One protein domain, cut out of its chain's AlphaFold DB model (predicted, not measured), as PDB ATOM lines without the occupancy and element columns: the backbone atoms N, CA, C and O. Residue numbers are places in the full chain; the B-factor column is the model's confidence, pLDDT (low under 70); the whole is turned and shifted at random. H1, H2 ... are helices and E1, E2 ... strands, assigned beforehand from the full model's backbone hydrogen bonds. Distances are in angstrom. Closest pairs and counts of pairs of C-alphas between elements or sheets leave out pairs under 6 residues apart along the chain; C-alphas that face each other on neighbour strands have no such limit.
ATOM      1  N   VAL A   3     -23.660  14.546 -49.707       89.62
ATOM      2  CA  VAL A   3     -23.026  13.221 -49.699       89.62
ATOM      3  C   VAL A   3     -22.698  12.870 -51.145       89.62
ATOM      4  O   VAL A   3     -23.577  12.903 -52.002       89.62
ATOM      5  N   THR A   4     -21.429  12.601 -51.435       91.44
ATOM      6  CA  THR A   4     -20.966  12.159 -52.756       91.44
ATOM      7  C   THR A   4     -20.467  10.730 -52.638       91.44
ATOM      8  O   THR A   4     -19.624  10.444 -51.795       91.44
ATOM      9  N   GLU A   5     -20.967   9.830 -53.476       92.31
ATOM     10  CA  GLU A   5     -20.454   8.467 -53.540       92.31
ATOM     11  C   GLU A   5     -19.290   8.393 -54.538       92.31
ATOM     12  O   GLU A   5     -19.438   8.738 -55.713       92.31
ATOM     13  N   TYR A   6     -18.124   7.948 -54.070       92.25
ATOM     14  CA  TYR A   6     -16.983   7.593 -54.914       92.25
ATOM     15  C   TYR A   6     -16.960   6.081 -55.175       92.25
ATOM     16  O   TYR A   6     -17.826   5.340 -54.715       92.25
ATOM     17  N   SER A   7     -15.986   5.581 -55.938       90.94
ATOM     18  CA  SER A   7     -15.885   4.145 -56.242       90.94
ATOM     19  C   SER A   7     -15.724   3.271 -54.993       90.94
ATOM     20  O   SER A   7     -16.278   2.176 -54.943       90.94
ATOM     21  N   ASP A   8     -15.017   3.769 -53.984       93.50
ATOM     22  CA  ASP A   8     -14.513   3.031 -52.822       93.50
ATOM     23  C   ASP A   8     -14.934   3.626 -51.470       93.50
ATOM     24  O   ASP A   8     -14.816   2.957 -50.451       93.50
ATOM     25  N   CYS A   9     -15.472   4.846 -51.445       95.06
ATOM     26  CA  CYS A   9     -15.865   5.524 -50.212       95.06
ATOM     27  C   CYS A   9     -17.081   6.442 -50.405       95.06
ATOM     28  O   CYS A   9     -17.513   6.724 -51.528       95.06
ATOM     29  N   LEU A  10     -17.632   6.907 -49.288       95.38
ATOM     30  CA  LEU A  10     -18.616   7.982 -49.215       95.38
ATOM     31  C   LEU A  10     -17.918   9.257 -48.753       95.38
ATOM     32  O   LEU A  10     -17.109   9.217 -47.831       95.38
ATOM     33  N   ALA A  11     -18.242  10.391 -49.365       95.12
ATOM     34  CA  ALA A  11     -17.651  11.676 -49.026       95.12
ATOM     35  C   ALA A  11     -18.693  12.674 -48.533       95.12
ATOM     36  O   ALA A  11     -19.635  13.020 -49.251       95.12
ATOM     37  N   LEU A  12     -18.488  13.183 -47.319       93.88
ATOM     38  CA  LEU A  12     -19.256  14.288 -46.756       93.88
ATOM     39  C   LEU A  12     -18.536  15.594 -47.059       93.88
ATOM     40  O   LEU A  12     -17.484  15.880 -46.490       93.88
ATOM     41  N   ARG A  13     -19.098  16.386 -47.975       90.50
ATOM     42  CA  ARG A  13     -18.516  17.666 -48.390       90.50
ATOM     43  C   ARG A  13     -19.080  18.820 -47.572       90.50
ATOM     44  O   ARG A  13     -20.298  19.043 -47.552       90.50
ATOM     45  N   PHE A  14     -18.192  19.613 -46.977       82.44
ATOM     46  CA  PHE A  14     -18.559  20.846 -46.283       82.44
ATOM     47  C   PHE A  14     -18.442  22.038 -47.243       82.44
ATOM     48  O   PHE A  14     -17.362  22.432 -47.672       82.44
ATOM     49  N   THR A  15     -19.583  22.616 -47.620       60.09
ATOM     50  CA  THR A  15     -19.759  23.453 -48.825       60.09
ATOM     51  C   THR A  15     -19.204  24.884 -48.775       60.09
ATOM     52  O   THR A  15     -19.558  25.692 -49.625       60.09
ATOM     53  N   ASN A  16     -18.334  25.247 -47.831       60.00
ATOM     54  CA  ASN A  16     -18.114  26.667 -47.509       60.00
ATOM     55  C   ASN A  16     -16.679  27.182 -47.669       60.00
ATOM     56  O   ASN A  16     -16.289  28.118 -46.967       60.00
ATOM     57  N   ILE A  17     -15.882  26.637 -48.590       64.75
ATOM     58  CA  ILE A  17     -14.578  27.240 -48.891       64.75
ATOM     59  C   ILE A  17     -14.510  27.611 -50.374       64.75
ATOM     60  O   ILE A  17     -14.385  26.718 -51.210       64.75
ATOM     61  N   PRO A  18     -14.588  28.912 -50.721       71.81
ATOM     62  CA  PRO A  18     -14.383  29.355 -52.093       71.81
ATOM     63  C   PRO A  18     -13.030  28.853 -52.604       71.81
ATOM     64  O   PRO A  18     -12.016  29.065 -51.937       71.81
ATOM     65  N   GLU A  19     -12.985  28.237 -53.791       71.50
ATOM     66  CA  GLU A  19     -11.737  27.709 -54.375       71.50
ATOM     67  C   GLU A  19     -10.623  28.769 -54.426       71.50
ATOM     68  O   GLU A  19      -9.448  28.465 -54.241       71.50
ATOM     69  N   ALA A  20     -10.993  30.043 -54.588       71.81
ATOM     70  CA  ALA A  20     -10.072  31.174 -54.596       71.81
ATOM     71  C   ALA A  20      -9.307  31.395 -53.268       71.81
ATOM     72  O   ALA A  20      -8.277  32.080 -53.268       71.81
ATOM     73  N   GLU A  21      -9.785  30.851 -52.146       73.06
ATOM     74  CA  GLU A  21      -9.159  30.962 -50.819       73.06
ATOM     75  C   GLU A  21      -8.256  29.777 -50.462       73.06
ATOM     76  O   GLU A  21      -7.515  29.851 -49.472       73.06
ATOM     77  N   VAL A  22      -8.317  28.706 -51.250       76.25
ATOM     78  CA  VAL A  22      -7.668  27.430 -50.965       76.25
ATOM     79  C   VAL A  22      -6.358  27.322 -51.730       76.25
ATOM     80  O   VAL A  22      -6.309  27.481 -52.948       76.25
ATOM     81  N   ASP A  23      -5.280  27.056 -51.006       76.50
ATOM     82  CA  ASP A  23      -4.060  26.521 -51.587       76.50
ATOM     83  C   ASP A  23      -4.269  25.026 -51.867       76.50
ATOM     84  O   ASP A  23      -4.853  24.314 -51.051       76.50
ATOM     85  N   LYS A  24      -3.784  24.527 -53.009       69.19
ATOM     86  CA  LYS A  24      -3.980  23.127 -53.442       69.19
ATOM     87  C   LYS A  24      -3.204  22.111 -52.587       69.19
ATOM     88  O   LYS A  24      -3.152  20.932 -52.928       69.19
ATOM     89  N   THR A  25      -2.596  22.561 -51.494       82.50
ATOM     90  CA  THR A  25      -1.930  21.718 -50.508       82.50
ATOM     91  C   THR A  25      -2.983  20.998 -49.663       82.50
ATOM     92  O   THR A  25      -3.714  21.624 -48.887       82.50
ATOM     93  N   ARG A  26      -3.051  19.678 -49.850       88.69
ATOM     94  CA  ARG A  26      -3.949  18.749 -49.159       88.69
ATOM     95  C   ARG A  26      -3.206  18.050 -48.023       88.69
ATOM     96  O   ARG A  26      -2.075  17.608 -48.210       88.69
ATOM     97  N   GLU A  27      -3.865  17.937 -46.880       93.50
ATOM     98  CA  GLU A  27      -3.414  17.158 -45.727       93.50
ATOM     99  C   GLU A  27      -4.555  16.257 -45.267       93.50
ATOM    100  O   GLU A  27      -5.685  16.721 -45.131       93.50
ATOM    101  N   ASP A  28      -4.249  14.989 -45.013       94.88
ATOM    102  CA  ASP A  28      -5.241  13.988 -44.635       94.88
ATOM    103  C   ASP A  28      -4.961  13.489 -43.216       94.88
ATOM    104  O   ASP A  28      -3.807  13.262 -42.845       94.88
ATOM    105  N   PHE A  29      -6.022  13.300 -42.433       95.56
ATOM    106  CA  PHE A  29      -5.951  12.751 -41.081       95.56
ATOM    107  C   PHE A  29      -6.840  11.515 -40.998       95.56
ATOM    108  O   PHE A  29      -8.048  11.620 -41.193       95.56
ATOM    109  N   GLU A  30      -6.257  10.360 -40.695       96.50
ATOM    110  CA  GLU A  30      -7.013   9.135 -40.428       96.50
ATOM    111  C   GLU A  30      -7.330   9.063 -38.934       96.50
ATOM    112  O   GLU A  30      -6.425   9.022 -38.098       96.50
ATOM    113  N   LEU A  31      -8.617   9.126 -38.599       95.38
ATOM    114  CA  LEU A  31      -9.108   9.272 -37.234       95.38
ATOM    115  C   LEU A  31     -10.166   8.209 -36.944       95.38
ATOM    116  O   LEU A  31     -10.990   7.903 -37.801       95.38
ATOM    117  N   THR A  32     -10.205   7.704 -35.714       94.25
ATOM    118  CA  THR A  32     -11.299   6.846 -35.238       94.25
ATOM    119  C   THR A  32     -12.238   7.663 -34.364       94.25
ATOM    120  O   THR A  32     -11.805   8.267 -33.379       94.25
ATOM    121  N   LEU A  33     -13.519   7.680 -34.725       91.25
ATOM    122  CA  LEU A  33     -14.598   8.311 -33.974       91.25
ATOM    123  C   LEU A  33     -15.520   7.231 -33.406       91.25
ATOM    124  O   LEU A  33     -15.984   6.365 -34.144       91.25
ATOM    125  N   VAL A  34     -15.809   7.306 -32.109       88.62
ATOM    126  CA  VAL A  34     -16.802   6.439 -31.464       88.62
ATOM    127  C   VAL A  34     -18.134   7.188 -31.406       88.62
ATOM    128  O   VAL A  34     -18.218   8.272 -30.827       88.62
ATOM    129  N   LEU A  35     -19.159   6.635 -32.052       87.81
ATOM    130  CA  LEU A  35     -20.506   7.197 -32.125       87.81
ATOM    131  C   LEU A  35     -21.418   6.680 -30.997       87.81
ATOM    132  O   LEU A  35     -21.177   5.593 -30.456       87.81
ATOM    133  N   PRO A  36     -22.516   7.406 -30.681       84.88
ATOM    134  CA  PRO A  36     -23.625   6.889 -29.873       84.88
ATOM    135  C   PRO A  36     -23.975   5.437 -30.238       84.88
ATOM    136  O   PRO A  36     -24.167   5.120 -31.407       84.88
ATOM    137  N   GLY A  37     -24.026   4.546 -29.241       80.81
ATOM    138  CA  GLY A  37     -24.210   3.104 -29.463       80.81
ATOM    139  C   GLY A  37     -22.921   2.284 -29.613       80.81
ATOM    140  O   GLY A  37     -23.000   1.108 -29.957       80.81
ATOM    141  N   LYS A  38     -21.747   2.866 -29.316       82.56
ATOM    142  CA  LYS A  38     -20.434   2.188 -29.336       82.56
ATOM    143  C   LYS A  38     -19.994   1.752 -30.740       82.56
ATOM    144  O   LYS A  38     -19.236   0.796 -30.894       82.56
ATOM    145  N   GLN A  39     -20.469   2.441 -31.773       87.25
ATOM    146  CA  GLN A  39     -20.013   2.184 -33.131       87.25
ATOM    147  C   GLN A  39     -18.727   2.964 -33.392       87.25
ATOM    148  O   GLN A  39     -18.725   4.192 -33.379       87.25
ATOM    149  N   GLU A  40     -17.634   2.248 -33.632       91.62
ATOM    150  CA  GLU A  40     -16.363   2.842 -34.038       91.62
ATOM    151  C   GLU A  40     -16.328   3.001 -35.555       91.62
ATOM    152  O   GLU A  40     -16.618   2.062 -36.298       91.62
ATOM    153  N   ILE A  41     -15.982   4.200 -36.015       93.88
ATOM    154  CA  ILE A  41     -15.885   4.526 -37.435       93.88
ATOM    155  C   ILE A  41     -14.532   5.162 -37.702       93.88
ATOM    156  O   ILE A  41     -14.162   6.154 -37.069       93.88
ATOM    157  N   THR A  42     -13.812   4.603 -38.671       95.94
ATOM    158  CA  THR A  42     -12.620   5.237 -39.233       95.94
ATOM    159  C   THR A  42     -13.044   6.277 -40.259       95.94
ATOM    160  O   THR A  42     -13.815   5.994 -41.176       95.94
ATOM    161  N   ILE A  43     -12.540   7.493 -40.089       96.25
ATOM    162  CA  ILE A  43     -12.846   8.656 -40.911       96.25
ATOM    163  C   ILE A  43     -11.528   9.228 -41.417       96.25
ATOM    164  O   ILE A  43     -10.636   9.529 -40.623       96.25
ATOM    165  N   THR A  44     -11.432   9.456 -42.726       97.19
ATOM    166  CA  THR A  44     -10.336  10.252 -43.287       97.19
ATOM    167  C   THR A  44     -10.796  11.692 -43.437       97.19
ATOM    168  O   THR A  44     -11.633  12.011 -44.281       97.19
ATOM    169  N   VAL A  45     -10.245  12.581 -42.616       95.81
ATOM    170  CA  VAL A  45     -10.482  14.022 -42.697       95.81
ATOM    171  C   VAL A  45      -9.554  14.605 -43.752       95.81
ATOM    172  O   VAL A  45      -8.349  14.706 -43.531       95.81
ATOM    173  N   VAL A  46     -10.118  15.019 -44.883       94.81
ATOM    174  CA  VAL A  46      -9.385  15.715 -45.942       94.81
ATOM    175  C   VAL A  46      -9.418  17.206 -45.642       94.81
ATOM    176  O   VAL A  46     -10.476  17.843 -45.647       94.81
ATOM    177  N   ALA A  47      -8.250  17.775 -45.375       93.69
ATOM    178  CA  ALA A  47      -8.079  19.179 -45.061       93.69
ATOM    179  C   ALA A  47      -7.359  19.913 -46.185       93.69
ATOM    180  O   ALA A  47      -6.386  19.429 -46.763       93.69
ATOM    181  N   HIS A  48      -7.799  21.138 -46.449       91.81
ATOM    182  CA  HIS A  48      -7.092  22.043 -47.339       91.81
ATOM    183  C   HIS A  48      -6.497  23.211 -46.564       91.81
ATOM    184  O   HIS A  48      -7.063  23.698 -45.578       91.81
ATOM    185  N   ARG A  49      -5.358  23.706 -47.041       90.75
ATOM    186  CA  ARG A  49      -4.713  24.890 -46.479       90.75
ATOM    187  C   ARG A  49      -5.283  26.150 -47.121       90.75
ATOM    188  O   ARG A  49      -5.215  26.330 -48.329       90.75
ATOM    189  N   LYS A  50      -5.832  27.068 -46.327       87.75
ATOM    190  CA  LYS A  50      -6.168  28.415 -46.812       87.75
ATOM    191  C   LYS A  50      -4.898  29.216 -47.087       87.75
ATOM    192  O   LYS A  50      -3.874  28.990 -46.445       87.75
ATOM    193  N   LYS A  51      -4.988  30.256 -47.921       85.88
ATOM    194  CA  LYS A  51      -3.898  31.240 -48.133       85.88
ATOM    195  C   LYS A  51      -3.374  31.882 -46.839       85.88
ATOM    196  O   LYS A  51      -2.225  32.300 -46.779       85.88
ATOM    197  N   SER A  52      -4.196  31.939 -45.789       84.50
ATOM    198  CA  SER A  52      -3.798  32.388 -44.446       84.50
ATOM    199  C   SER A  52      -2.939  31.375 -43.671       84.50
ATOM    200  O   SER A  52      -2.555  31.644 -42.534       84.50
ATOM    201  N   GLY A  53      -2.685  30.194 -44.238       85.56
ATOM    202  CA  GLY A  53      -2.010  29.068 -43.600       85.56
ATOM    203  C   GLY A  53      -2.912  28.209 -42.708       85.56
ATOM    204  O   GLY A  53      -2.445  27.200 -42.188       85.56
ATOM    205  N   VAL A  54      -4.186  28.573 -42.523       87.69
ATOM    206  CA  VAL A  54      -5.143  27.830 -41.685       87.69
ATOM    207  C   VAL A  54      -5.654  26.593 -42.422       87.69
ATOM    208  O   VAL A  54      -6.136  26.714 -43.545       87.69
ATOM    209  N   LEU A  55      -5.598  25.429 -41.773       91.88
ATOM    210  CA  LEU A  55      -6.236  24.209 -42.265       91.88
ATOM    211  C   LEU A  55      -7.741  24.241 -42.010       91.88
ATOM    212  O   LEU A  55      -8.204  24.647 -40.940       91.88
ATOM    213  N   VAL A  56      -8.495  23.799 -43.002       91.06
ATOM    214  CA  VAL A  56      -9.950  23.693 -42.956       91.06
ATOM    215  C   VAL A  56     -10.374  22.353 -43.528       91.06
ATOM    216  O   VAL A  56      -9.800  21.896 -44.515       91.06
ATOM    217  N   VAL A  57     -11.366  21.726 -42.903       92.62
ATOM    218  CA  VAL A  57     -11.909  20.453 -43.381       92.62
ATOM    219  C   VAL A  57     -12.684  20.700 -44.668       92.62
ATOM    220  O   VAL A  57     -13.589  21.533 -44.695       92.62
ATOM    221  N   ALA A  58     -12.295  20.001 -45.728       91.06
ATOM    222  CA  ALA A  58     -12.955  20.035 -47.023       91.06
ATOM    223  C   ALA A  58     -13.950  18.874 -47.147       91.06
ATOM    224  O   ALA A  58     -15.120  19.089 -47.473       91.06
ATOM    225  N   GLU A  59     -13.493  17.660 -46.835       93.75
ATOM    226  CA  GLU A  59     -14.284  16.434 -46.944       93.75
ATOM    227  C   GLU A  59     -14.004  15.487 -45.771       93.75
ATOM    228  O   GLU A  59     -12.914  15.497 -45.195       93.75
ATOM    229  N   LEU A  60     -14.981  14.640 -45.452       96.25
ATOM    230  CA  LEU A  60     -14.778  13.427 -44.659       96.25
ATOM    231  C   LEU A  60     -15.017  12.234 -45.560       96.25
ATOM    232  O   LEU A  60     -16.087  12.147 -46.162       96.25
ATOM    233  N   LEU A  61     -14.050  11.328 -45.633       97.00
ATOM    234  CA  LEU A  61     -14.201  10.068 -46.346       97.00
ATOM    235  C   LEU A  61     -14.554   8.972 -45.342       97.00
ATOM    236  O   LEU A  61     -13.886   8.820 -44.318       97.00
ATOM    237  N   LEU A  62     -15.617   8.242 -45.652       96.75
ATOM    238  CA  LEU A  62     -16.203   7.180 -44.848       96.75
ATOM    239  C   LEU A  62     -16.266   5.895 -45.673       96.75
ATOM    240  O   LEU A  62     -16.419   5.940 -46.897       96.75
ATOM    241  N   ASP A  63     -16.205   4.747 -45.005       95.75
ATOM    242  CA  ASP A  63     -16.421   3.457 -45.658       95.75
ATOM    243  C   ASP A  63     -17.853   3.366 -46.221       95.75
ATOM    244  O   ASP A  63     -18.799   3.876 -45.613       95.75
ATOM    245  N   LYS A  64     -18.039   2.697 -47.366       94.00
ATOM    246  CA  LYS A  64     -19.366   2.531 -47.989       94.00
ATOM    247  C   LYS A  64     -20.364   1.749 -47.142       94.00
ATOM    248  O   LYS A  64     -21.565   1.905 -47.333       94.00
ATOM    249  N   SER A  65     -19.886   0.913 -46.227       93.44
ATOM    250  CA  SER A  65     -20.723   0.186 -45.272       93.44
ATOM    251  C   SER A  65     -21.226   1.059 -44.119       93.44
ATOM    252  O   SER A  65     -22.036   0.594 -43.316       93.44
ATOM    253  N   THR A  66     -20.784   2.320 -44.027       93.81
ATOM    254  CA  THR A  66     -21.256   3.249 -42.997       93.81
ATOM    255  C   THR A  66     -22.758   3.483 -43.146       93.81
ATOM    256  O   THR A  66     -23.227   3.896 -44.205       93.81
ATOM    257  N   SER A  67     -23.522   3.243 -42.077       92.56
ATOM    258  CA  SER A  67     -24.977   3.403 -42.103       92.56
ATOM    259  C   SER A  67     -25.398   4.865 -42.276       92.56
ATOM    260  O   SER A  67     -24.704   5.788 -41.841       92.56
ATOM    261  N   GLU A  68     -26.577   5.084 -42.863       90.75
ATOM    262  CA  GLU A  68     -27.137   6.428 -43.062       90.75
ATOM    263  C   GLU A  68     -27.268   7.212 -41.751       90.75
ATOM    264  O   GLU A  68     -26.973   8.407 -41.716       90.75
ATOM    265  N   GLN A  69     -27.638   6.531 -40.660       88.44
ATOM    266  CA  GLN A  69     -27.698   7.147 -39.338       88.44
ATOM    267  C   GLN A  69     -26.326   7.682 -38.923       88.44
ATOM    268  O   GLN A  69     -26.211   8.839 -38.538       88.44
ATOM    269  N   CYS A  70     -25.263   6.885 -39.059       91.19
ATOM    270  CA  CYS A  70     -23.911   7.317 -38.704       91.19
ATOM    271  C   CYS A  70     -23.433   8.485 -39.560       91.19
ATOM    272  O   CYS A  70     -22.814   9.418 -39.052       91.19
ATOM    273  N   ILE A  71     -23.755   8.455 -40.853       92.75
ATOM    274  CA  ILE A  71     -23.478   9.565 -41.761       92.75
ATOM    275  C   ILE A  71     -24.162  10.839 -41.260       92.75
ATOM    276  O   ILE A  71     -23.507  11.875 -41.192       92.75
ATOM    277  N   ARG A  72     -25.440  10.764 -40.866       90.19
ATOM    278  CA  ARG A  72     -26.196  11.900 -40.315       90.19
ATOM    279  C   ARG A  72     -25.586  12.419 -39.007       90.19
ATOM    280  O   ARG A  72     -25.460  13.627 -38.842       90.19
ATOM    281  N   GLU A  73     -25.152  11.532 -38.115       90.38
ATOM    282  CA  GLU A  73     -24.476  11.910 -36.864       90.38
ATOM    283  C   GLU A  73     -23.168  12.668 -37.120       90.38
ATOM    284  O   GLU A  73     -22.915  13.709 -36.520       90.38
ATOM    285  N   ILE A  74     -22.334  12.157 -38.029       93.56
ATOM    286  CA  ILE A  74     -21.032  12.745 -38.375       93.56
ATOM    287  C   ILE A  74     -21.211  14.085 -39.096       93.56
ATOM    288  O   ILE A  74     -20.466  15.039 -38.855       93.56
ATOM    289  N   ALA A  75     -22.197  14.140 -39.987       91.50
ATOM    290  CA  ALA A  75     -22.573  15.307 -40.767       91.50
ATOM    291  C   ALA A  75     -22.950  16.525 -39.924       91.50
ATOM    292  O   ALA A  75     -22.706  17.658 -40.339       91.50
ATOM    293  N   GLU A  76     -23.571  16.283 -38.772       90.88
ATOM    294  CA  GLU A  76     -24.056  17.326 -37.874       90.88
ATOM    295  C   GLU A  76     -22.910  18.047 -37.143       90.88
ATOM    296  O   GLU A  76     -23.081  19.164 -36.655       90.88
ATOM    297  N   LEU A  77     -21.723  17.439 -37.070       91.88
ATOM    298  CA  LEU A  77     -20.602  17.974 -36.300       91.88
ATOM    299  C   LEU A  77     -19.903  19.147 -37.011       91.88
ATOM    300  O   LEU A  77     -19.618  19.122 -38.209       91.88
ATOM    301  N   GLU A  78     -19.522  20.160 -36.231       92.50
ATOM    302  CA  GLU A  78     -18.587  21.206 -36.639       92.50
ATOM    303  C   GLU A  78     -17.146  20.701 -36.488       92.50
ATOM    304  O   GLU A  78     -16.656  20.489 -35.376       92.50
ATOM    305  N   TRP A  79     -16.437  20.551 -37.606       93.88
ATOM    306  CA  TRP A  79     -15.047  20.099 -37.602       93.88
ATOM    307  C   TRP A  79     -14.058  21.265 -37.597       93.88
ATOM    308  O   TRP A  79     -14.165  22.230 -38.362       93.88
ATOM    309  N   HIS A  80     -13.038  21.165 -36.750       94.25
ATOM    310  CA  HIS A  80     -12.002  22.178 -36.615       94.25
ATOM    311  C   HIS A  80     -10.610  21.568 -36.660       94.25
ATOM    312  O   HIS A  80     -10.319  20.630 -35.930       94.25
ATOM    313  N   ILE A  81      -9.720  22.196 -37.429       95.12
ATOM    314  CA  ILE A  81      -8.285  21.909 -37.411       95.12
ATOM    315  C   ILE A  81      -7.550  23.175 -36.976       95.12
ATOM    316  O   ILE A  81      -7.849  24.284 -37.434       95.12
ATOM    317  N   PHE A  82      -6.636  23.053 -36.019       94.75
ATOM    318  CA  PHE A  82      -5.811  24.171 -35.560       94.75
ATOM    319  C   PHE A  82      -4.475  23.688 -34.982       94.75
ATOM    320  O   PHE A  82      -4.390  22.551 -34.536       94.75
ATOM    321  N   PRO A  83      -3.420  24.523 -34.968       94.69
ATOM    322  CA  PRO A  83      -2.144  24.148 -34.361       94.69
ATOM    323  C   PRO A  83      -2.296  23.810 -32.875       94.69
ATOM    324  O   PRO A  83      -2.996  24.530 -32.157       94.69
ATOM    325  N   ALA A  84      -1.572  22.798 -32.393       92.50
ATOM    326  CA  ALA A  84      -1.602  22.372 -30.989       92.50
ATOM    327  C   ALA A  84      -1.213  23.499 -30.010       92.50
ATOM    328  O   ALA A  84      -1.721  23.575 -28.896       92.50
ATOM    329  N   SER A  85      -0.406  24.467 -30.457       93.75
ATOM    330  CA  SER A  85      -0.059  25.669 -29.686       93.75
ATOM    331  C   SER A  85      -1.237  26.624 -29.429       93.75
ATOM    332  O   SER A  85      -1.127  27.526 -28.601       93.75
ATOM    333  N   ARG A  86      -2.385  26.452 -30.101       92.75
ATOM    334  CA  ARG A  86      -3.571  27.323 -29.986       92.75
ATOM    335  C   ARG A  86      -4.694  26.716 -29.133       92.75
ATOM    336  O   ARG A  86      -5.869  26.868 -29.471       92.75
ATOM    337  N   ARG A  87      -4.371  26.106 -27.987       89.81
ATOM    338  CA  ARG A  87      -5.368  25.514 -27.058       89.81
ATOM    339  C   ARG A  87      -6.411  26.509 -26.512       89.81
ATOM    340  O   ARG A  87      -7.479  26.104 -26.063       89.81
ATOM    341  N   GLY A  88      -6.146  27.816 -26.603       92.50
ATOM    342  CA  GLY A  88      -7.098  28.882 -26.263       92.50
ATOM    343  C   GLY A  88      -8.208  29.131 -27.298       92.50
ATOM    344  O   GLY A  88      -9.036  30.021 -27.096       92.50
ATOM    345  N   LYS A  89      -8.248  28.393 -28.419       92.50
ATOM    346  CA  LYS A  89      -9.301  28.533 -29.439       92.50
ATOM    347  C   LYS A  89     -10.675  28.251 -28.831       92.50
ATOM    348  O   LYS A  89     -10.853  27.228 -28.180       92.50
ATOM    349  N   LYS A  90     -11.644  29.144 -29.056       92.56
ATOM    350  CA  LYS A  90     -13.027  28.946 -28.607       92.56
ATOM    351  C   LYS A  90     -13.787  28.043 -29.580       92.56
ATOM    352  O   LYS A  90     -13.895  28.390 -30.755       92.56
ATOM    353  N   LEU A  91     -14.310  26.930 -29.085       90.38
ATOM    354  CA  LEU A  91     -15.045  25.905 -29.819       90.38
ATOM    355  C   LEU A  91     -16.432  25.707 -29.199       90.38
ATOM    356  O   LEU A  91     -16.666  26.131 -28.066       90.38
ATOM    357  N   GLY A  92     -17.345  25.090 -29.954       87.44
ATOM    358  CA  GLY A  92     -18.530  24.466 -29.360       87.44
ATOM    359  C   GLY A  92     -18.141  23.273 -28.470       87.44
ATOM    360  O   GLY A  92     -16.952  22.963 -28.357       87.44
ATOM    361  N   PRO A  93     -19.122  22.604 -27.847       85.19
ATOM    362  CA  PRO A  93     -18.882  21.401 -27.053       85.19
ATOM    363  C   PRO A  93     -18.140  20.354 -27.868       85.19
ATOM    364  O   PRO A  93     -18.619  19.942 -28.923       85.19
ATOM    365  N   VAL A  94     -16.982  19.923 -27.384       87.19
ATOM    366  CA  VAL A  94     -16.167  18.922 -28.082       87.19
ATOM    367  C   VAL A  94     -16.747  17.539 -27.797       87.19
ATOM    368  O   VAL A  94     -16.881  17.158 -26.634       87.19
ATOM    369  N   VAL A  95     -17.118  16.783 -28.832       85.50
ATOM    370  CA  VAL A  95     -17.540  15.376 -28.675       85.50
ATOM    371  C   VAL A  95     -16.363  14.419 -28.812       85.50
ATOM    372  O   VAL A  95     -16.330  13.407 -28.122       85.50
ATOM    373  N   ALA A  96     -15.381  14.768 -29.646       88.62
ATOM    374  CA  ALA A  96     -14.141  14.026 -29.830       88.62
ATOM    375  C   ALA A  96     -13.020  14.961 -30.305       88.62
ATOM    376  O   ALA A  96     -13.272  15.972 -30.972       88.62
ATOM    377  N   TYR A  97     -11.775  14.625 -29.972       92.44
ATOM    378  CA  TYR A  97     -10.604  15.325 -30.484       92.44
ATOM    379  C   TYR A  97      -9.406  14.390 -30.632       92.44
ATOM    380  O   TYR A  97      -9.298  13.377 -29.945       92.44
ATOM    381  N   TRP A  98      -8.485  14.782 -31.507       93.75
ATOM    382  CA  TRP A  98      -7.251  14.068 -31.803       93.75
ATOM    383  C   TRP A  98      -6.109  15.078 -31.862       93.75
ATOM    384  O   TRP A  98      -6.217  16.112 -32.525       93.75
ATOM    385  N   GLU A  99      -5.020  14.800 -31.151       91.88
ATOM    386  CA  GLU A  99      -3.836  15.659 -31.091       91.88
ATOM    387  C   GLU A  99      -2.632  14.903 -31.659       91.88
ATOM    388  O   GLU A  99      -2.269  13.833 -31.178       91.88
ATOM    389  N   GLY A 100      -2.024  15.449 -32.713       89.88
ATOM    390  CA  GLY A 100      -0.950  14.794 -33.456       89.88
ATOM    391  C   GLY A 100      -0.422  15.671 -34.590       89.88
ATOM    392  O   GLY A 100      -1.082  16.615 -35.019       89.88
ATOM    393  N   TRP A 101       0.797  15.399 -35.067       86.62
ATOM    394  CA  TRP A 101       1.403  16.109 -36.212       86.62
ATOM    395  C   TRP A 101       1.422  17.647 -36.074       86.62
ATOM    396  O   TRP A 101       1.283  18.384 -37.049       86.62
ATOM    397  N   GLY A 102       1.554  18.148 -34.840       92.50
ATOM    398  CA  GLY A 102       1.539  19.583 -34.528       92.50
ATOM    399  C   GLY A 102       0.156  20.250 -34.585       92.50
ATOM    400  O   GLY A 102       0.062  21.468 -34.408       92.50
ATOM    401  N   HIS A 103      -0.911  19.479 -34.792       95.00
ATOM    402  CA  HIS A 103      -2.283  19.954 -34.920       95.00
ATOM    403  C   HIS A 103      -3.218  19.273 -33.914       95.00
ATOM    404  O   HIS A 103      -2.924  18.224 -33.346       95.00
ATOM    405  N   VAL A 104      -4.364  19.909 -33.713       95.25
ATOM    406  CA  VAL A 104      -5.544  19.346 -33.073       95.25
ATOM    407  C   VAL A 104      -6.648  19.314 -34.118       95.25
ATOM    408  O   VAL A 104      -6.947  20.346 -34.731       95.25
ATOM    409  N   VAL A 105      -7.254  18.143 -34.290       95.25
ATOM    410  CA  VAL A 105      -8.535  17.970 -34.976       95.25
ATOM    411  C   VAL A 105      -9.602  17.813 -33.899       95.25
ATOM    412  O   VAL A 105      -9.433  17.017 -32.982       95.25
ATOM    413  N   ALA A 106     -10.675  18.589 -33.965       94.06
ATOM    414  CA  ALA A 106     -11.775  18.519 -33.010       94.06
ATOM    415  C   ALA A 106     -13.107  18.449 -33.752       94.06
ATOM    416  O   ALA A 106     -13.342  19.239 -34.669       94.06
ATOM    417  N   ALA A 107     -13.963  17.526 -33.322       92.88
ATOM    418  CA  ALA A 107     -15.350  17.430 -33.740       92.88
ATOM    419  C   ALA A 107     -16.232  18.007 -32.628       92.88
ATOM    420  O   ALA A 107     -16.150  17.589 -31.467       92.88
ATOM    421  N   CYS A 108     -17.039  19.004 -32.971       91.25
ATOM    422  CA  CYS A 108     -17.809  19.791 -32.019       91.25
ATOM    423  C   CYS A 108     -19.299  19.756 -32.343       91.25
ATOM    424  O   CYS A 108     -19.690  19.678 -33.503       91.25
ATOM    425  N   LEU A 109     -20.138  19.904 -31.322       89.12
ATOM    426  CA  LEU A 109     -21.556  20.162 -31.527       89.12
ATOM    427  C   LEU A 109     -21.783  21.579 -32.090       89.12
ATOM    428  O   LEU A 109     -21.128  22.528 -31.633       89.12
ATOM    429  N   PRO A 110     -22.729  21.749 -33.028       89.12
ATOM    430  CA  PRO A 110     -23.095  23.053 -33.564       89.12
ATOM    431  C   PRO A 110     -23.798  23.936 -32.532       89.12
ATOM    432  O   PRO A 110     -24.369  23.476 -31.540       89.12
ATOM    433  N   ALA A 111     -23.810  25.241 -32.809       85.81
ATOM    434  CA  ALA A 111     -24.399  26.245 -31.922       85.81
ATOM    435  C   ALA A 111     -25.904  26.046 -31.655       85.81
ATOM    436  O   ALA A 111     -26.390  26.519 -30.628       85.81
ATOM    437  N   LYS A 112     -26.630  25.337 -32.537       85.56
ATOM    438  CA  LYS A 112     -28.062  25.048 -32.354       85.56
ATOM    439  C   LYS A 112     -28.344  24.246 -31.081       85.56
ATOM    440  O   LYS A 112     -29.417  24.391 -30.525       85.56
ATOM    441  N   TYR A 113     -27.362  23.496 -30.572       84.69
ATOM    442  CA  TYR A 113     -27.456  22.783 -29.298       84.69
ATOM    443  C   TYR A 113     -27.029  23.630 -28.085       84.69
ATOM    444  O   TYR A 113     -26.746  23.076 -27.025       84.69
ATOM    445  N   GLY A 114     -27.005  24.964 -28.208       62.09
ATOM    446  CA  GLY A 114     -27.181  25.924 -27.105       62.09
ATOM    447  C   GLY A 114     -26.121  25.968 -26.004       62.09
ATOM    448  O   GLY A 114     -26.293  26.670 -25.009       62.09
ATOM    449  N   LEU A 115     -24.998  25.278 -26.164       66.50
ATOM    450  CA  LEU A 115     -23.883  25.352 -25.229       66.50
ATOM    451  C   LEU A 115     -22.897  26.422 -25.717       66.50
ATOM    452  O   LEU A 115     -22.280  26.301 -26.777       66.50
ATOM    453  N   GLY A 116     -22.779  27.518 -24.963       73.12
ATOM    454  CA  GLY A 116     -21.896  28.633 -25.310       73.12
ATOM    455  C   GLY A 116     -20.450  28.183 -25.557       73.12
ATOM    456  O   GLY A 116     -19.939  27.291 -24.884       73.12
ATOM    457  N   ARG A 117     -19.765  28.827 -26.510       86.62
ATOM    458  CA  ARG A 117     -18.400  28.443 -26.900       86.62
ATOM    459  C   ARG A 117     -17.371  28.673 -25.788       86.62
ATOM    460  O   ARG A 117     -17.329  29.751 -25.184       86.62
ATOM    461  N   ARG A 118     -16.455  27.718 -25.595       86.19
ATOM    462  CA  ARG A 118     -15.356  27.774 -24.609       86.19
ATOM    463  C   ARG A 118     -14.019  27.407 -25.225       86.19
ATOM    464  O   ARG A 118     -13.950  26.897 -26.331       86.19
ATOM    465  N   THR A 119     -12.936  27.720 -24.523       90.69
ATOM    466  CA  THR A 119     -11.578  27.366 -24.955       90.69
ATOM    467  C   THR A 119     -11.419  25.850 -25.049       90.69
ATOM    468  O   THR A 119     -11.829  25.161 -24.119       90.69
ATOM    469  N   PHE A 120     -10.761  25.347 -26.095       89.25
ATOM    470  CA  PHE A 120     -10.480  23.918 -26.278       89.25
ATOM    471  C   PHE A 120      -9.872  23.277 -25.025       89.25
ATOM    472  O   PHE A 120     -10.306  22.213 -24.619       89.25
ATOM    473  N   GLU A 121      -8.952  23.958 -24.339       88.19
ATOM    474  CA  GLU A 121      -8.376  23.459 -23.082       88.19
ATOM    475  C   GLU A 121      -9.415  23.115 -21.998       88.19
ATOM    476  O   GLU A 121      -9.185  22.208 -21.206       88.19
ATOM    477  N   LYS A 122     -10.545  23.826 -21.953       82.31
ATOM    478  CA  LYS A 122     -11.637  23.550 -21.010       82.31
ATOM    479  C   LYS A 122     -12.546  22.424 -21.495       82.31
ATOM    480  O   LYS A 122     -13.107  21.724 -20.672       82.31
ATOM    481  N   GLU A 123     -12.695  22.265 -22.807       80.00
ATOM    482  CA  GLU A 123     -13.531  21.215 -23.401       80.00
ATOM    483  C   GLU A 123     -12.810  19.857 -23.489       80.00
ATOM    484  O   GLU A 123     -13.456  18.820 -23.478       80.00
ATOM    485  N   ALA A 124     -11.475  19.851 -23.573       75.75
ATOM    486  CA  ALA A 124     -10.669  18.662 -23.860       75.75
ATOM    487  C   ALA A 124     -10.208  17.857 -22.628       75.75
ATOM    488  O   ALA A 124      -9.559  16.826 -22.802       75.75
ATOM    489  N   ARG A 125     -10.463  18.323 -21.396       62.75
ATOM    490  CA  ARG A 125      -9.975  17.676 -20.161       62.75
ATOM    491  C   ARG A 125     -10.889  16.510 -19.741       62.75
ATOM    492  O   ARG A 125     -12.031  16.785 -19.374       62.75
TER     493      ARG A 125
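What this domain is: This is residues 3 to 125 of the 347 residues of an uncharacterized protein of Thermanaeromonas toyohensis ToBE (UniProt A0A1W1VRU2). A strongly twisted sheet of five strands, E1 E2 E5 E4 E3, curls round the short helix H1, and a smaller sheet of three strands, E6 E8 E7, is partly face to face with it, the strands of the two crossed at 64 degrees. The tiny helix H2 grazes the small sheet, and the stretch before it folds back to pair with residues 90 to 91. The 123 printed residues run E1 E2 E3 E4 E5 H1 E6 E7 E8 H2, two named helices and eight named strands, both sheets antiparallel, mostly strand. The whole is compact, with a radius of gyration of the C-alphas of 14.3 A and spans of 38 by 37 by 27 A.

How they stand to each other: In the large sheet, E3, residues 22 to 35, is an edge strand and bends by 91 degrees at residue 25. It forms a hairpin with E4, residues 39 to 50, where N 31 and O 43 are 2.9 A apart. E4 forms a hairpin with E5, residues 55 to 63, with N 46 to O 59 at 2.9 A; E5 bends by 53 degrees at residue 58. E3 E4 E5 are a meander, each strand the antiparallel neighbour of the one before. E2, residues 9 to 13, is antiparallel to E5, with N 10 to O 62 at 2.9 A; E2 E3 E4 E5 are a Greek key, a meander whose last strand is the antiparallel neighbour of the strand before it in the chain, E2. E1, residues 3 to 5, is the other edge strand and forms a hairpin with E2, with N 4 to O 11 at 2.9 A. H1, residues 68 to 75, is on this sheet; its closest C-alphas to E2 are those of Ala 75 and Leu 12, 6.9 A apart. The small sheet has E8, residues 103 to 108, as inner strand between E6, residues 78 to 83, with N 80 to O 106 at 2.9 A, and E7, residues 94 to 100, its hairpin partner, with N 98 to O 105 at 2.8 A. The two sheets form a sandwich, two sheets face to face, their facing parts 9.5 A centre to centre; the closest C-alphas of E5 and E6 are those of Leu 55 and Ile 81, 5.7 A. H2, residues 120 to 123, only grazes the small sheet. In H1 every O i to N i+4 pair is within hydrogen-bond range; H2 is too short for one.

Where its parts are: E1 begins at C-alpha 3, (-23.026, 13.221, -49.699). E4 is 32.7 A from first to last C-alpha, E3 30.5 A, E5 23.4 A and H1 10.2 A. H2 ends at C-alpha 123, (-13.531, 21.215, -23.401).

The domain as a whole: The C-alphas farthest apart, of Ser 7 and Lys 122, are 40.4 A apart. The printed part has no cut, and the link from E8 to H2 is long, with 11 residues. The model's confidence is under 70 at residues 15 to 17, 24, 114 to 115 and 125.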